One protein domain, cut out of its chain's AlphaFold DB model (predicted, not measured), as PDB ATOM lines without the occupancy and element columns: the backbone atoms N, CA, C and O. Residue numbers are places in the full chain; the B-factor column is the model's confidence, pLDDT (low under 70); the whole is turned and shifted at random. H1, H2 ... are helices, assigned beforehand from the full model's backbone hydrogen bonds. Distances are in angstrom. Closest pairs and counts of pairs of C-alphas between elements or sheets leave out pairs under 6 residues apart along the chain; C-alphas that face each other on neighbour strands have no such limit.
ATOM      1  N   PRO A 186     110.069  73.568 114.980       90.06
ATOM      2  CA  PRO A 186     111.071  74.400 114.312       90.06
ATOM      3  C   PRO A 186     110.448  75.463 113.389       90.06
ATOM      4  O   PRO A 186     111.058  76.507 113.170       90.06
ATOM      5  N   GLU A 187     109.218  75.257 112.909       90.31
ATOM      6  CA  GLU A 187     108.489  76.217 112.060       90.31
ATOM      7  C   GLU A 187     108.169  77.531 112.794       90.31
ATOM      8  O   GLU A 187     107.947  78.566 112.172       90.31
ATOM      9  N   ASN A 188     108.229  77.530 114.130       91.88
ATOM     10  CA  ASN A 188     108.010  78.722 114.947       91.88
ATOM     11  C   ASN A 188     109.166  79.735 114.883       91.88
ATOM     12  O   ASN A 188     109.109  80.745 115.585       91.88
ATOM     13  N   ILE A 189     110.218  79.481 114.095       89.69
ATOM     14  CA  ILE A 189     111.400  80.343 114.030       89.69
ATOM     15  C   ILE A 189     111.049  81.783 113.631       89.69
ATOM     16  O   ILE A 189     111.444  82.701 114.340       89.69
ATOM     17  N   PHE A 190     110.252  82.010 112.582       88.62
ATOM     18  CA  PHE A 190     109.925  83.369 112.125       88.62
ATOM     19  C   PHE A 190     108.991  84.126 113.088       88.62
ATOM     20  O   PHE A 190     109.361  85.229 113.502       88.62
ATOM     21  N   PRO A 191     107.873  83.549 113.581       91.44
ATOM     22  CA  PRO A 191     107.069  84.178 114.637       91.44
ATOM     23  C   PRO A 191     107.871  84.511 115.902       91.44
ATOM     24  O   PRO A 191     107.652  85.539 116.555       91.44
ATOM     25  N   LEU A 192     108.830  83.647 116.254       92.12
ATOM     26  CA  LEU A 192     109.761  83.888 117.347       92.12
ATOM     27  C   LEU A 192     110.676  85.078 117.043       92.12
ATOM     28  O   LEU A 192     110.785  85.964 117.886       92.12
ATOM     29  N   MET A 193     111.289  85.140 115.858       90.44
ATOM     30  CA  MET A 193     112.147  86.261 115.454       90.44
ATOM     31  C   MET A 193     111.398  87.595 115.499       90.44
ATOM     32  O   MET A 193     111.920  88.556 116.061       90.44
ATOM     33  N   ILE A 194     110.153  87.637 115.013       90.94
ATOM     34  CA  ILE A 194     109.291  88.828 115.077       90.94
ATOM     35  C   ILE A 194     109.068  89.257 116.533       90.94
ATOM     36  O   ILE A 194     109.267  90.419 116.898       90.94
ATOM     37  N   SER A 195     108.701  88.305 117.393       92.62
ATOM     38  CA  SER A 195     108.466  88.568 118.818       92.62
ATOM     39  C   SER A 195     109.712  89.119 119.511       92.62
ATOM     40  O   SER A 195     109.621  90.033 120.327       92.62
ATOM     41  N   LEU A 196     110.884  88.578 119.182       93.25
ATOM     42  CA  LEU A 196     112.151  89.005 119.760       93.25
ATOM     43  C   LEU A 196     112.595  90.365 119.236       93.25
ATOM     44  O   LEU A 196     113.023  91.189 120.038       93.25
ATOM     45  N   HIS A 197     112.435  90.639 117.944       93.50
ATOM     46  CA  HIS A 197     112.722  91.958 117.390       93.50
ATOM     47  C   HIS A 197     111.917  93.044 118.109       93.50
ATOM     48  O   HIS A 197     112.481  94.032 118.572       93.50
ATOM     49  N   ASN A 198     110.614  92.820 118.300       92.38
ATOM     50  CA  ASN A 198     109.733  93.763 118.994       92.38
ATOM     51  C   ASN A 198     110.155  94.042 120.447       92.38
ATOM     52  O   ASN A 198     109.888  95.126 120.964       92.38
ATOM     53  N   VAL A 199     110.813  93.083 121.104       92.12
ATOM     54  CA  VAL A 199     111.328  93.239 122.472       92.12
ATOM     55  C   VAL A 199     112.698  93.917 122.485       92.12
ATOM     56  O   VAL A 199     112.929  94.796 123.314       92.12
ATOM     57  N   TRP A 200     113.608  93.507 121.601       93.06
ATOM     58  CA  TRP A 200     115.027  93.850 121.701       93.06
ATOM     59  C   TRP A 200     115.454  95.036 120.840       93.06
ATOM     60  O   TRP A 200     116.312  95.793 121.287       93.06
ATOM     61  N   SER A 201     114.844  95.260 119.671       92.38
ATOM     62  CA  SER A 201     115.161  96.418 118.817       92.38
ATOM     63  C   SER A 201     115.026  97.756 119.567       92.38
ATOM     64  O   SER A 201     115.959  98.555 119.514       92.38
ATOM     65  N   PRO A 202     113.960  98.012 120.360       91.62
ATOM     66  CA  PRO A 202     113.850  99.263 121.117       91.62
ATOM     67  C   PRO A 202     114.899  99.435 122.226       91.62
ATOM     68  O   PRO A 202     115.035 100.527 122.776       91.62
ATOM     69  N   LEU A 203     115.596  98.362 122.613       88.88
ATOM     70  CA  LEU A 203     116.615  98.387 123.664       88.88
ATOM     71  C   LEU A 203     118.015  98.671 123.112       88.88
ATOM     72  O   LEU A 203     118.907  99.035 123.887       88.88
ATOM     73  N   GLU A 204     118.203  98.546 121.797       87.06
ATOM     74  CA  GLU A 204     119.460  98.859 121.131       87.06
ATOM     75  C   GLU A 204     119.835 100.331 121.364       87.06
ATOM     76  O   GLU A 204     119.027 101.242 121.202       87.06
ATOM     77  N   GLY A 205     121.061 100.579 121.831       79.19
ATOM     78  CA  GLY A 205     121.562 101.930 122.127       79.19
ATOM     79  C   GLY A 205     120.955 102.608 123.367       79.19
ATOM     80  O   GLY A 205     121.565 103.533 123.907       79.19
ATOM     81  N   HIS A 206     119.814 102.124 123.864       75.50
ATOM     82  CA  HIS A 206     119.084 102.702 124.995       75.50
ATOM     83  C   HIS A 206     119.384 102.034 126.339       75.50
ATOM     84  O   HIS A 206     119.197 102.663 127.383       75.50
ATOM     85  N   HIS A 207     119.866 100.788 126.346       70.19
ATOM     86  CA  HIS A 207     120.202 100.080 127.578       70.19
ATOM     87  C   HIS A 207     121.699  99.786 127.701       70.19
ATOM     88  O   HIS A 207     122.355  99.398 126.740       70.19
ATOM     89  N   ARG A 208     122.232  99.961 128.915       71.94
ATOM     90  CA  ARG A 208     123.564  99.495 129.316       71.94
ATOM     91  C   ARG A 208     123.492  99.029 130.757       71.94
ATOM     92  O   ARG A 208     122.993  99.769 131.610       71.94
ATOM     93  N   TYR A 209     124.058  97.858 131.033       82.88
ATOM     94  CA  TYR A 209     124.258  97.416 132.408       82.88
ATOM     95  C   TYR A 209     125.022  98.474 133.206       82.88
ATOM     96  O   TYR A 209     126.085  98.953 132.791       82.88
ATOM     97  N   ARG A 210     124.479  98.826 134.371       84.75
ATOM     98  CA  ARG A 210     125.095  99.775 135.292       84.75
ATOM     99  C   ARG A 210     126.294  99.136 135.979       84.75
ATOM    100  O   ARG A 210     127.335  99.782 136.091       84.75
ATOM    101  N   SER A 211     126.170  97.879 136.410       85.38
ATOM    102  CA  SER A 211     127.306  97.148 136.964       85.38
ATOM    103  C   SER A 211     128.306  96.750 135.869       85.38
ATOM    104  O   SER A 211     127.921  96.094 134.896       85.38
ATOM    105  N   PRO A 212     129.611  97.038 136.038       85.75
ATOM    106  CA  PRO A 212     130.651  96.562 135.129       85.75
ATOM    107  C   PRO A 212     130.673  95.038 134.976       85.75
ATOM    108  O   PRO A 212     130.991  94.547 133.897       85.75
ATOM    109  N   SER A 213     130.296  94.296 136.026       84.56
ATOM    110  CA  SER A 213     130.282  92.830 136.013       84.56
ATOM    111  C   SER A 213     129.288  92.259 135.004       84.56
ATOM    112  O   SER A 213     129.568  91.236 134.398       84.56
ATOM    113  N   PHE A 214     128.147  92.914 134.778       89.75
ATOM    114  CA  PHE A 214     127.119  92.397 133.872       89.75
ATOM    115  C   PHE A 214     127.299  92.848 132.424       89.75
ATOM    116  O   PHE A 214     126.659  92.288 131.541       89.75
ATOM    117  N   LYS A 215     128.221  93.778 132.139       87.25
ATOM    118  CA  LYS A 215     128.510  94.217 130.763       87.25
ATOM    119  C   LYS A 215     128.872  93.054 129.846       87.25
ATOM    120  O   LYS A 215     128.470  93.036 128.691       87.25
ATOM    121  N   ILE A 216     129.574  92.038 130.347       87.44
ATOM    122  CA  ILE A 216     129.889  90.865 129.526       87.44
ATOM    123  C   ILE A 216     128.649  90.070 129.110       87.44
ATOM    124  O   ILE A 216     128.769  89.258 128.213       87.44
ATOM    125  N   LEU A 217     127.475  90.285 129.705       87.94
ATOM    126  CA  LEU A 217     126.212  89.664 129.295       87.94
ATOM    127  C   LEU A 217     125.395  90.564 128.358       87.94
ATOM    128  O   LEU A 217     124.341  90.154 127.887       87.94
ATOM    129  N   ASP A 218     125.865  91.781 128.080       88.81
ATOM    130  CA  ASP A 218     125.200  92.717 127.180       88.81
ATOM    131  C   ASP A 218     125.257  92.189 125.735       88.81
ATOM    132  O   ASP A 218     126.368  91.973 125.222       88.81
ATOM    133  N   PRO A 219     124.102  91.954 125.083       87.00
ATOM    134  CA  PRO A 219     124.062  91.489 123.703       87.00
ATOM    135  C   PRO A 219     124.549  92.554 122.710       87.00
ATOM    136  O   PRO A 219     125.010  92.185 121.638       87.00
ATOM    137  N   PHE A 220     124.515  93.846 123.063       87.38
ATOM    138  CA  PHE A 220     124.857  94.955 122.163       87.38
ATOM    139  C   PHE A 220     126.327  95.394 122.241       87.38
ATOM    140  O   PHE A 220     126.769  96.251 121.470       87.38
ATOM    141  N   ILE A 221     127.118  94.832 123.161       81.38
ATOM    142  CA  ILE A 221     128.552  95.129 123.225       81.38
ATOM    143  C   ILE A 221     129.279  94.405 122.094       81.38
ATOM    144  O   ILE A 221     129.323  93.176 122.049       81.38
ATOM    145  N   LYS A 222     129.919  95.191 121.222       75.25
ATOM    146  CA  LYS A 222     130.804  94.682 120.172       75.25
ATOM    147  C   LYS A 222     132.021  94.002 120.798       75.25
ATOM    148  O   LYS A 222     132.722  94.595 121.618       75.25
ATOM    149  N   ILE A 223     132.273  92.766 120.387       71.06
ATOM    150  CA  ILE A 223     133.465  91.995 120.749       71.06
ATOM    151  C   ILE A 223     134.388  91.975 119.520       71.06
ATOM    152  O   ILE A 223     133.870  91.861 118.407       71.06
ATOM    153  N   PRO A 224     135.721  92.110 119.678       67.31
ATOM    154  CA  PRO A 224     136.658  91.971 118.564       67.31
ATOM    155  C   PRO A 224     136.449  90.629 117.853       67.31
ATOM    156  O   PRO A 224     136.484  89.581 118.500       67.31
ATOM    157  N   GLN A 225     136.186  90.674 116.548       64.50
ATOM    158  CA  GLN A 225     135.896  89.493 115.732       64.50
ATOM    159  C   GLN A 225     137.178  88.908 115.124       64.50
ATOM    160  O   GLN A 225     138.169  89.614 114.947       64.50
ATOM    161  N   VAL A 226     137.143  87.613 114.801       61.38
ATOM    162  CA  VAL A 226     138.199  86.905 114.066       61.38
ATOM    163  C   VAL A 226     137.623  86.478 112.717       61.38
ATOM    164  O   VAL A 226     136.633  85.747 112.684       61.38
ATOM    165  N   ASP A 227     138.254  86.898 111.617       61.47
ATOM    166  CA  ASP A 227     137.757  86.718 110.238       61.47
ATOM    167  C   ASP A 227     137.418  85.256 109.884       61.47
ATOM    168  O   ASP A 227     136.516  84.981 109.093       61.47
ATOM    169  N   SER A 228     138.101  84.292 110.511       62.62
ATOM    170  CA  SER A 228     137.913  82.856 110.272       62.62
ATOM    171  C   SER A 228     136.491  82.352 110.576       62.62
ATOM    172  O   SER A 228     136.018  81.451 109.884       62.62
ATOM    173  N   GLU A 229     135.784  82.946 111.546       67.31
ATOM    174  CA  GLU A 229     134.426  82.522 111.940       67.31
ATOM    175  C   GLU A 229     133.340  83.019 110.965       67.31
ATOM    176  O   GLU A 229     132.248  82.457 110.913       67.31
ATOM    177  N   MET A 230     133.621  84.037 110.145       66.88
ATOM    178  CA  MET A 230     132.642  84.594 109.198       66.88
ATOM    179  C   MET A 230     132.437  83.710 107.959       66.88
ATOM    180  O   MET A 230     131.385  83.765 107.321       66.88
ATOM    181  N   ASN A 231     133.406  82.848 107.635       70.38
ATOM    182  CA  ASN A 231     133.376  82.020 106.426       70.38
ATOM    183  C   ASN A 231     132.192  81.038 106.386       70.38
ATOM    184  O   ASN A 231     131.700  80.723 105.305       70.38
ATOM    185  N   ALA A 232     131.697  80.586 107.543       74.00
ATOM    186  CA  ALA A 232     130.585  79.633 107.624       74.00
ATOM    187  C   ALA A 232     129.265  80.207 107.076       74.00
ATOM    188  O   ALA A 232     128.523  79.514 106.382       74.00
ATOM    189  N   VAL A 233     129.004  81.491 107.334       80.50
ATOM    190  CA  VAL A 233     127.839  82.224 106.811       80.50
ATOM    191  C   VAL A 233     128.150  82.983 105.512       80.50
ATOM    192  O   VAL A 233     127.243  83.540 104.905       80.50
ATOM    193  N   GLY A 234     129.400  82.893 105.030       78.25
ATOM    194  CA  GLY A 234     129.936  83.412 103.759       78.25
ATOM    195  C   GLY A 234     128.995  83.309 102.556       78.25
ATOM    196  O   GLY A 234     128.848  84.232 101.763       78.25
ATOM    197  N   HIS A 235     128.341  82.158 102.424       82.50
ATOM    198  CA  HIS A 235     127.470  81.837 101.300       82.50
ATOM    199  C   HIS A 235     126.190  82.689 101.242       82.50
ATOM    200  O   HIS A 235     125.633  82.835 100.157       82.50
ATOM    201  N   LEU A 236     125.744  83.272 102.362       84.69
ATOM    202  CA  LEU A 236     124.514  84.070 102.433       84.69
ATOM    203  C   LEU A 236     124.633  85.417 101.709       84.69
ATOM    204  O   LEU A 236     123.618  85.962 101.290       84.69
ATOM    205  N   GLN A 237     125.852  85.923 101.483       81.31
ATOM    206  CA  GLN A 237     126.079  87.116 100.650       81.31
ATOM    207  C   GLN A 237     125.524  86.944  99.228       81.31
ATOM    208  O   GLN A 237     125.045  87.897  98.617       81.31
ATOM    209  N   ARG A 238     125.493  85.703  98.725       79.75
ATOM    210  CA  ARG A 238     124.964  85.385  97.391       79.75
ATOM    211  C   ARG A 238     123.464  85.650  97.250       79.75
ATOM    212  O   ARG A 238     123.013  85.785  96.126       79.75
ATOM    213  N   ILE A 239     122.716  85.751  98.355       76.94
ATOM    214  CA  ILE A 239     121.264  86.021  98.345       76.94
ATOM    215  C   ILE A 239     120.955  87.406  97.753       76.94
ATOM    216  O   ILE A 239     119.875  87.621  97.212       76.94
ATOM    217  N   TYR A 240     121.885  88.359  97.866       73.31
ATOM    218  CA  TYR A 240     121.691  89.727  97.376       73.31
ATOM    219  C   TYR A 240     122.763  90.199  96.378       73.31
ATOM    220  O   TYR A 240     122.554  91.223  95.723       73.31
ATOM    221  N   ASP A 241     123.874  89.469  96.220       70.44
ATOM    222  CA  ASP A 241     124.937  89.777  95.256       70.44
ATOM    223  C   ASP A 241     124.785  88.968  93.952       70.44
ATOM    224  O   ASP A 241     125.435  87.942  93.732       70.44
ATOM    225  N   PHE A 242     123.960  89.476  93.032       61.94
ATOM    226  CA  PHE A 242     123.784  88.928  91.677       61.94
ATOM    227  C   PHE A 242     124.897  89.348  90.716       61.94
ATOM    228  O   PHE A 242     124.662  90.021  89.714       61.94
ATOM    229  N   SER A 243     126.130  88.953  91.018       54.28
ATOM    230  CA  SER A 243     127.277  89.181  90.127       54.28
ATOM    231  C   SER A 243     127.486  88.047  89.111       54.28
ATOM    232  O   SER A 243     128.428  88.115  88.327       54.28
ATOM    233  N   MET A 244     126.649  86.996  89.112       45.69
ATOM    234  CA  MET A 244     126.789  85.838  88.215       45.69
ATOM    235  C   MET A 244     125.470  85.501  87.495       45.69
ATOM    236  O   MET A 244     124.465  85.304  88.173       45.69
ATOM    237  N   GLU A 252     111.062  86.682  91.335       60.84
ATOM    238  CA  GLU A 252     110.915  88.021  90.734       60.84
ATOM    239  C   GLU A 252     111.031  89.156  91.780       60.84
ATOM    240  O   GLU A 252     111.446  90.273  91.465       60.84
ATOM    241  N   ASP A 253     110.763  88.846  93.050       60.59
ATOM    242  CA  ASP A 253     110.862  89.748  94.196       60.59
ATOM    243  C   ASP A 253     112.295  90.238  94.501       60.59
ATOM    244  O   ASP A 253     112.467  91.380  94.928       60.59
ATOM    245  N   LEU A 254     113.353  89.450  94.251       63.66
ATOM    246  CA  LEU A 254     114.750  89.843  94.548       63.66
ATOM    247  C   LEU A 254     115.348  90.832  93.522       63.66
ATOM    248  O   LEU A 254     116.433  91.404  93.730       63.66
ATOM    249  N   PHE A 255     114.623  91.099  92.431       68.44
ATOM    250  CA  PHE A 255     114.907  92.218  91.527       68.44
ATOM    251  C   PHE A 255     114.465  93.564  92.112       68.44
ATOM    252  O   PHE A 255     114.950  94.606  91.665       68.44
ATOM    253  N   ASN A 256     113.601  93.567  93.133       82.12
ATOM    254  CA  ASN A 256     113.230  94.785  93.836       82.12
ATOM    255  C   ASN A 256     114.403  95.260  94.725       82.12
ATOM    256  O   ASN A 256     114.821  94.532  95.635       82.12
ATOM    257  N   PRO A 257     114.936  96.481  94.511       84.56
ATOM    258  CA  PRO A 257     116.073  96.992  95.275       84.56
ATOM    259  C   PRO A 257     115.778  97.114  96.776       84.56
ATOM    260  O   PRO A 257     116.682  96.905  97.584       84.56
ATOM    261  N   ASP A 258     114.527  97.377  97.160       86.12
ATOM    262  CA  ASP A 258     114.126  97.504  98.564       86.12
ATOM    263  C   ASP A 258     114.110  96.146  99.274       86.12
ATOM    264  O   ASP A 258     114.485  96.044 100.443       86.12
ATOM    265  N   ILE A 259     113.685  95.091  98.571       86.62
ATOM    266  CA  ILE A 259     113.699  93.716  99.088       86.62
ATOM    267  C   ILE A 259     115.151  93.264  99.247       86.62
ATOM    268  O   ILE A 259     115.544  92.805 100.317       86.62
ATOM    269  N   ARG A 260     115.986  93.496  98.229       85.69
ATOM    270  CA  ARG A 260     117.421  93.192  98.280       85.69
ATOM    271  C   ARG A 260     118.131  93.897  99.435       85.69
ATOM    272  O   ARG A 260     118.916  93.266 100.139       85.69
ATOM    273  N   ALA A 261     117.854  95.184  99.641       88.56
ATOM    274  CA  ALA A 261     118.419  95.948 100.748       88.56
ATOM    275  C   ALA A 261     118.034  95.348 102.110       88.56
ATOM    276  O   ALA A 261     118.888  95.240 102.985       88.56
ATOM    277  N   ALA A 262     116.788  94.888 102.262       91.19
ATOM    278  CA  ALA A 262     116.321  94.246 103.488       91.19
ATOM    279  C   ALA A 262     117.030  92.913 103.773       91.19
ATOM    280  O   ALA A 262     117.448  92.670 104.902       91.19
ATOM    281  N   TYR A 263     117.207  92.062 102.756       89.62
ATOM    282  CA  TYR A 263     117.986  90.827 102.902       89.62
ATOM    283  C   TYR A 263     119.449  91.122 103.225       89.62
ATOM    284  O   TYR A 263     120.024  90.471 104.096       89.62
ATOM    285  N   LYS A 264     120.045  92.123 102.570       89.44
ATOM    286  CA  LYS A 264     121.417  92.547 102.852       89.44
ATOM    287  C   LYS A 264     121.587  92.979 104.310       89.44
ATOM    288  O   LYS A 264     122.480  92.469 104.978       89.44
ATOM    289  N   GLU A 265     120.709  93.843 104.816       90.94
ATOM    290  CA  GLU A 265     120.712  94.285 106.219       90.94
ATOM    291  C   GLU A 265     120.590  93.094 107.187       90.94
ATOM    292  O   GLU A 265     121.389  92.954 108.114       90.94
ATOM    293  N   ALA A 266     119.650  92.178 106.933       91.81
ATOM    294  CA  ALA A 266     119.442  90.997 107.770       91.81
ATOM    295  C   ALA A 266     120.643  90.035 107.770       91.81
ATOM    296  O   ALA A 266     120.965  89.432 108.801       91.81
ATOM    297  N   VAL A 267     121.319  89.889 106.630       90.38
ATOM    298  CA  VAL A 267     122.521  89.064 106.498       90.38
ATOM    299  C   VAL A 267     123.709  89.731 107.194       90.38
ATOM    300  O   VAL A 267     124.387  89.072 107.976       90.38
ATOM    301  N   GLU A 268     123.940  91.031 106.999       88.56
ATOM    302  CA  GLU A 268     124.989  91.793 107.698       88.56
ATOM    303  C   GLU A 268     124.806  91.748 109.225       88.56
ATOM    304  O   GLU A 268     125.765  91.527 109.973       88.56
ATOM    305  N   ALA A 269     123.562  91.847 109.698       90.44
ATOM    306  CA  ALA A 269     123.208  91.617 111.094       90.44
ATOM    307  C   ALA A 269     123.608  90.212 111.574       90.44
ATOM    308  O   ALA A 269     124.126  90.046 112.684       90.44
ATOM    309  N   LEU A 270     123.383  89.183 110.751       90.62
ATOM    310  CA  LEU A 270     123.753  87.809 111.088       90.62
ATOM    311  C   LEU A 270     125.272  87.645 111.141       90.62
ATOM    312  O   LEU A 270     125.771  86.977 112.041       90.62
ATOM    313  N   TYR A 271     126.020  88.300 110.251       88.12
ATOM    314  CA  TYR A 271     127.483  88.348 110.312       88.12
ATOM    315  C   TYR A 271     127.999  88.979 111.607       88.12
ATOM    316  O   TYR A 271     129.017  88.542 112.141       88.12
ATOM    317  N   ALA A 272     127.298  89.975 112.149       87.56
ATOM    318  CA  ALA A 272     127.649  90.552 113.441       87.56
ATOM    319  C   ALA A 272     127.378  89.582 114.608       87.56
ATOM    320  O   ALA A 272     128.178  89.499 115.545       87.56
ATOM    321  N   ALA A 273     126.273  88.835 114.552       90.62
ATOM    322  CA  ALA A 273     125.829  87.967 115.639       90.62
ATOM    323  C   ALA A 273     126.437  86.558 115.621       90.62
ATOM    324  O   ALA A 273     126.680  85.989 116.686       90.62
ATOM    325  N   TYR A 274     126.683  85.973 114.448       89.88
ATOM    326  CA  TYR A 274     127.109  84.581 114.300       89.88
ATOM    327  C   TYR A 274     128.428  84.271 115.028       89.88
ATOM    328  O   TYR A 274     128.445  83.299 115.792       89.88
ATOM    329  N   PRO A 275     129.494  85.097 114.933       88.88
ATOM    330  CA  PRO A 275     130.745  84.838 115.647       88.88
ATOM    331  C   PRO A 275     130.566  84.737 117.167       88.88
ATOM    332  O   PRO A 275     131.272  83.977 117.825       88.88
ATOM    333  N   LEU A 276     129.575  85.430 117.742       89.25
ATOM    334  CA  LEU A 276     129.286  85.346 119.176       89.25
ATOM    335  C   LEU A 276     128.898  83.923 119.600       89.25
ATOM    336  O   LEU A 276     129.335  83.474 120.656       89.25
ATOM    337  N   SER A 277     128.152  83.188 118.765       89.31
ATOM    338  CA  SER A 277     127.792  81.786 119.043       89.31
ATOM    339  C   SER A 277     129.006  80.852 119.057       89.31
ATOM    340  O   SER A 277     128.996  79.818 119.715       89.31
ATOM    341  N   ARG A 278     130.073  81.234 118.354       88.81
ATOM    342  CA  ARG A 278     131.312  80.466 118.208       88.81
ATOM    343  C   ARG A 278     132.312  80.764 119.320       88.81
ATOM    344  O   ARG A 278     133.111  79.913 119.690       88.81
ATOM    345  N   MET A 279     132.214  81.958 119.899       88.56
ATOM    346  CA  MET A 279     133.050  82.441 120.998       88.56
ATOM    347  C   MET A 279     132.468  82.144 122.393       88.56
ATOM    348  O   MET A 279     132.983  82.659 123.383       88.56
ATOM    349  N   GLY A 280     131.395  81.352 122.488       88.88
ATOM    350  CA  GLY A 280     130.754  81.003 123.761       88.88
ATOM    351  C   GLY A 280     129.796  82.062 124.318       88.88
ATOM    352  O   GLY A 280     129.548  82.100 125.525       88.88
ATOM    353  N   TYR A 281     129.267  82.937 123.457       91.25
ATOM    354  CA  TYR A 281     128.224  83.912 123.784       91.25
ATOM    355  C   TYR A 281     126.909  83.587 123.055       91.25
ATOM    356  O   TYR A 281     126.301  84.444 122.410       91.25
ATOM    357  N   GLU A 282     126.460  82.339 123.139       92.19
ATOM    358  CA  GLU A 282     125.309  81.796 122.411       92.19
ATOM    359  C   GLU A 282     124.024  82.581 122.703       92.19
ATOM    360  O   GLU A 282     123.348  83.019 121.772       92.19
ATOM    361  N   ALA A 283     123.728  82.868 123.976       90.88
ATOM    362  CA  ALA A 283     122.575  83.691 124.345       90.88
ATOM    363  C   ALA A 283     122.641  85.115 123.780       90.88
ATOM    364  O   ALA A 283     121.603  85.676 123.430       90.88
ATOM    365  N   LYS A 284     123.840  85.703 123.646       90.94
ATOM    366  CA  LYS A 284     123.977  87.011 122.992       90.94
ATOM    367  C   LYS A 284     123.703  86.915 121.508       90.94
ATOM    368  O   LYS A 284     122.981  87.751 120.988       90.94
ATOM    369  N   SER A 285     124.271  85.910 120.845       90.88
ATOM    370  CA  SER A 285     124.070  85.674 119.416       90.88
ATOM    371  C   SER A 285     122.583  85.526 119.092       90.88
ATOM    372  O   SER A 285     122.064  86.214 118.213       90.88
ATOM    373  N   ALA A 286     121.882  84.719 119.895       89.44
ATOM    374  CA  ALA A 286     120.449  84.481 119.773       89.44
ATOM    375  C   ALA A 286     119.599  85.747 119.977       89.44
ATOM    376  O   ALA A 286     118.486  85.809 119.473       89.44
ATOM    377  N   VAL A 287     120.091  86.756 120.699       91.75
ATOM    378  CA  VAL A 287     119.376  88.022 120.933       91.75
ATOM    379  C   VAL A 287     119.769  89.106 119.931       91.75
ATOM    380  O   VAL A 287     118.908  89.844 119.456       91.75
ATOM    381  N   LEU A 288     121.059  89.208 119.610       92.25
ATOM    382  CA  LEU A 288     121.612  90.301 118.823       92.25
ATOM    383  C   LEU A 288     121.061  90.304 117.401       92.25
ATOM    384  O   LEU A 288     120.633  91.353 116.936       92.25
ATOM    385  N   TRP A 289     121.025  89.146 116.733       92.75
ATOM    386  CA  TRP A 289     120.496  89.087 115.371       92.75
ATOM    387  C   TRP A 289     119.032  89.548 115.311       92.75
ATOM    388  O   TRP A 289     118.762  90.496 114.572       92.75
ATOM    389  N   PRO A 290     118.110  89.012 116.146       92.62
ATOM    390  CA  PRO A 290     116.747  89.523 116.232       92.62
ATOM    391  C   PRO A 290     116.618  91.016 116.471       92.62
ATOM    392  O   PRO A 290     115.698  91.644 115.955       92.62
ATOM    393  N   ALA A 291     117.519  91.590 117.261       92.50
ATOM    394  CA  ALA A 291     117.453  92.999 117.596       92.50
ATOM    395  C   ALA A 291     117.763  93.912 116.398       92.50
ATOM    396  O   ALA A 291     117.177  94.989 116.320       92.50
ATOM    397  N   ILE A 292     118.632  93.479 115.470       91.81
ATOM    398  CA  ILE A 292     119.254  94.374 114.475       91.81
ATOM    399  C   ILE A 292     119.045  93.973 113.004       91.81
ATOM    400  O   ILE A 292     119.537  94.668 112.126       91.81
ATOM    401  N   PHE A 293     118.323  92.889 112.688       89.25
ATOM    402  CA  PHE A 293     118.156  92.428 111.293       89.25
ATOM    403  C   PHE A 293     117.265  93.315 110.393       89.25
ATOM    404  O   PHE A 293     117.057  92.985 109.227       89.25
ATOM    405  N   GLY A 294     116.723  94.415 110.924       87.69
ATOM    406  CA  GLY A 294     115.924  95.389 110.176       87.69
ATOM    407  C   GLY A 294     114.419  95.090 110.115       87.69
ATOM    408  O   GLY A 294     113.967  93.954 109.969       87.69
ATOM    409  N   ARG A 295     113.592  96.145 110.186       87.31
ATOM    410  CA  ARG A 295     112.117  96.016 110.150       87.31
ATOM    411  C   ARG A 295     111.577  95.592 108.792       87.31
ATOM    412  O   ARG A 295     110.523  94.970 108.725       87.31
ATOM    413  N   ARG A 296     112.265  95.945 107.704       88.56
ATOM    414  CA  ARG A 296     111.809  95.590 106.356       88.56
ATOM    415  C   ARG A 296     111.870  94.080 106.140       88.56
ATOM    416  O   ARG A 296     110.942  93.530 105.559       88.56
ATOM    417  N   PHE A 297     112.893  93.418 106.679       88.06
ATOM    418  CA  PHE A 297     113.005  91.964 106.635       88.06
ATOM    419  C   PHE A 297     111.843  91.273 107.364       88.06
ATOM    420  O   PHE A 297     111.307  90.311 106.828       88.06
ATOM    421  N   LEU A 298     111.368  91.810 108.503       84.62
ATOM    422  CA  LEU A 298     110.167  91.288 109.189       84.62
ATOM    423  C   LEU A 298     108.966  91.190 108.252       84.62
ATOM    424  O   LEU A 298     108.320  90.155 108.199       84.62
ATOM    425  N   THR A 299     108.693  92.254 107.492       85.81
ATOM    426  CA  THR A 299     107.515  92.312 106.610       85.81
ATOM    427  C   THR A 299     107.574  91.332 105.442       85.81
ATOM    428  O   THR A 299     106.573  91.141 104.765       85.81
ATOM    429  N   LEU A 300     108.748  90.752 105.175       85.19
ATOM    430  CA  LEU A 300     108.952  89.768 104.113       85.19
ATOM    431  C   LEU A 300     108.823  88.325 104.619       85.19
ATOM    432  O   LEU A 300     108.714  87.416 103.804       85.19
ATOM    433  N   VAL A 301     108.872  88.110 105.940       80.69
ATOM    434  CA  VAL A 301     108.815  86.781 106.577       80.69
ATOM    435  C   VAL A 301     107.526  86.540 107.377       80.69
ATOM    436  O   VAL A 301     107.397  85.487 108.003       80.69
ATOM    437  N   GLU A 302     106.608  87.514 107.382       70.00
ATOM    438  CA  GLU A 302     105.222  87.410 107.881       70.00
ATOM    439  C   GLU A 302     104.305  86.706 106.872       70.00
ATOM    440  O   GLU A 302     103.490  85.870 107.330       70.00
TER     441      GLU A 302
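Overview. This is residues 186 to 244 and 252 to 302 of the 302 residues of the protein "C6 transcription" of Moniliophthora roreri (strain MCA 2997) (UniProt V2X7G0). A long, kinked helix, H6, runs through the middle; H7 folds back along it as a helical hairpin, and the short helices H3 and H4 follow one another along its opposite side. H8 crosses the earlier part of H6, H1 crosses H7, and residues 210 to 215, of which 212 to 215 belong to H2, stick out at one end. The printed part has 110 residues with eight named helices, H1 to H8 in chain order, and no named strand; its class is all helix. It is compact, with a radius of gyration of the C-alphas of 15.0 A, yet elongated, spanning 50 by 31 by 27 A.

Arrangement. The hub is H6, residues 257 to 278, with a kink of 28 degrees near residue 272. H7, residues 282 to 292, touches it at a shallow tilt of 19 degrees, opposite ways, with C-alphas 273 and 285 closest at 4.8 A. H4, residues 234 to 239, touches residues 263 to 267 of H6 at a shallow tilt of 16 degrees, opposite ways; C-alphas 236 and 267 are closest at 6.7 A. H3, residues 227 to 232, touches residues 271 to 278 at a steep tilt of 65 degrees, opposite ways; C-alphas 229 and 275 are closest at 5.7 A. H8, residues 295 to 301, touches residues 259 to 266, about perpendicular at 86 degrees, with C-alphas 262 and 297 closest at 5.1 A. H1, residues 186 to 203, touches H7 with residues 193 to 201 alone, only just about perpendicular at 71 degrees; C-alphas 201 and 291 are closest at 4.3 A. H2, residues 212 to 217, touches no helix. H5, residues 252 to 255, is close to H6 but not clearly touching, with C-alphas 254 and 260 closest at 5.7 A. O i to N i+4 pairs are within hydrogen-bond range in 10 of 14 in H1, 14 of 18 in H6, 6 of 7 in H7, 2 of 3 in H8 and 0 of 2 in each of H2, H3 and H4, whose O i to N i+3 pairs are within range in 2, 1 and 3 of 3; H5 is too short for an i+4 pair.

Along the chain. H6 is 32.1 A long, from C-alpha 257 at (116.073, 96.992, 95.275) to C-alpha 278 at (131.312, 80.466, 118.208). H1, 26.3 A, begins at C-alpha 186 at (111.071, 74.400, 114.312) and has a kink of 34 degrees near residue 193. H7 measures 16.1 A.

Size, cuts and confidence. The C-alphas farthest apart, of Ser 211 and Met 244, are 50.0 A apart. Residues 245 to 251 are not printed; C-alphas 244 and 252 are 16.2 A apart across this cut. Of the links printed whole, none is long. Mean pLDDT of the printed part is 83.4, with residues 224 to 230, 242 to 244 and 252 to 255 under 70.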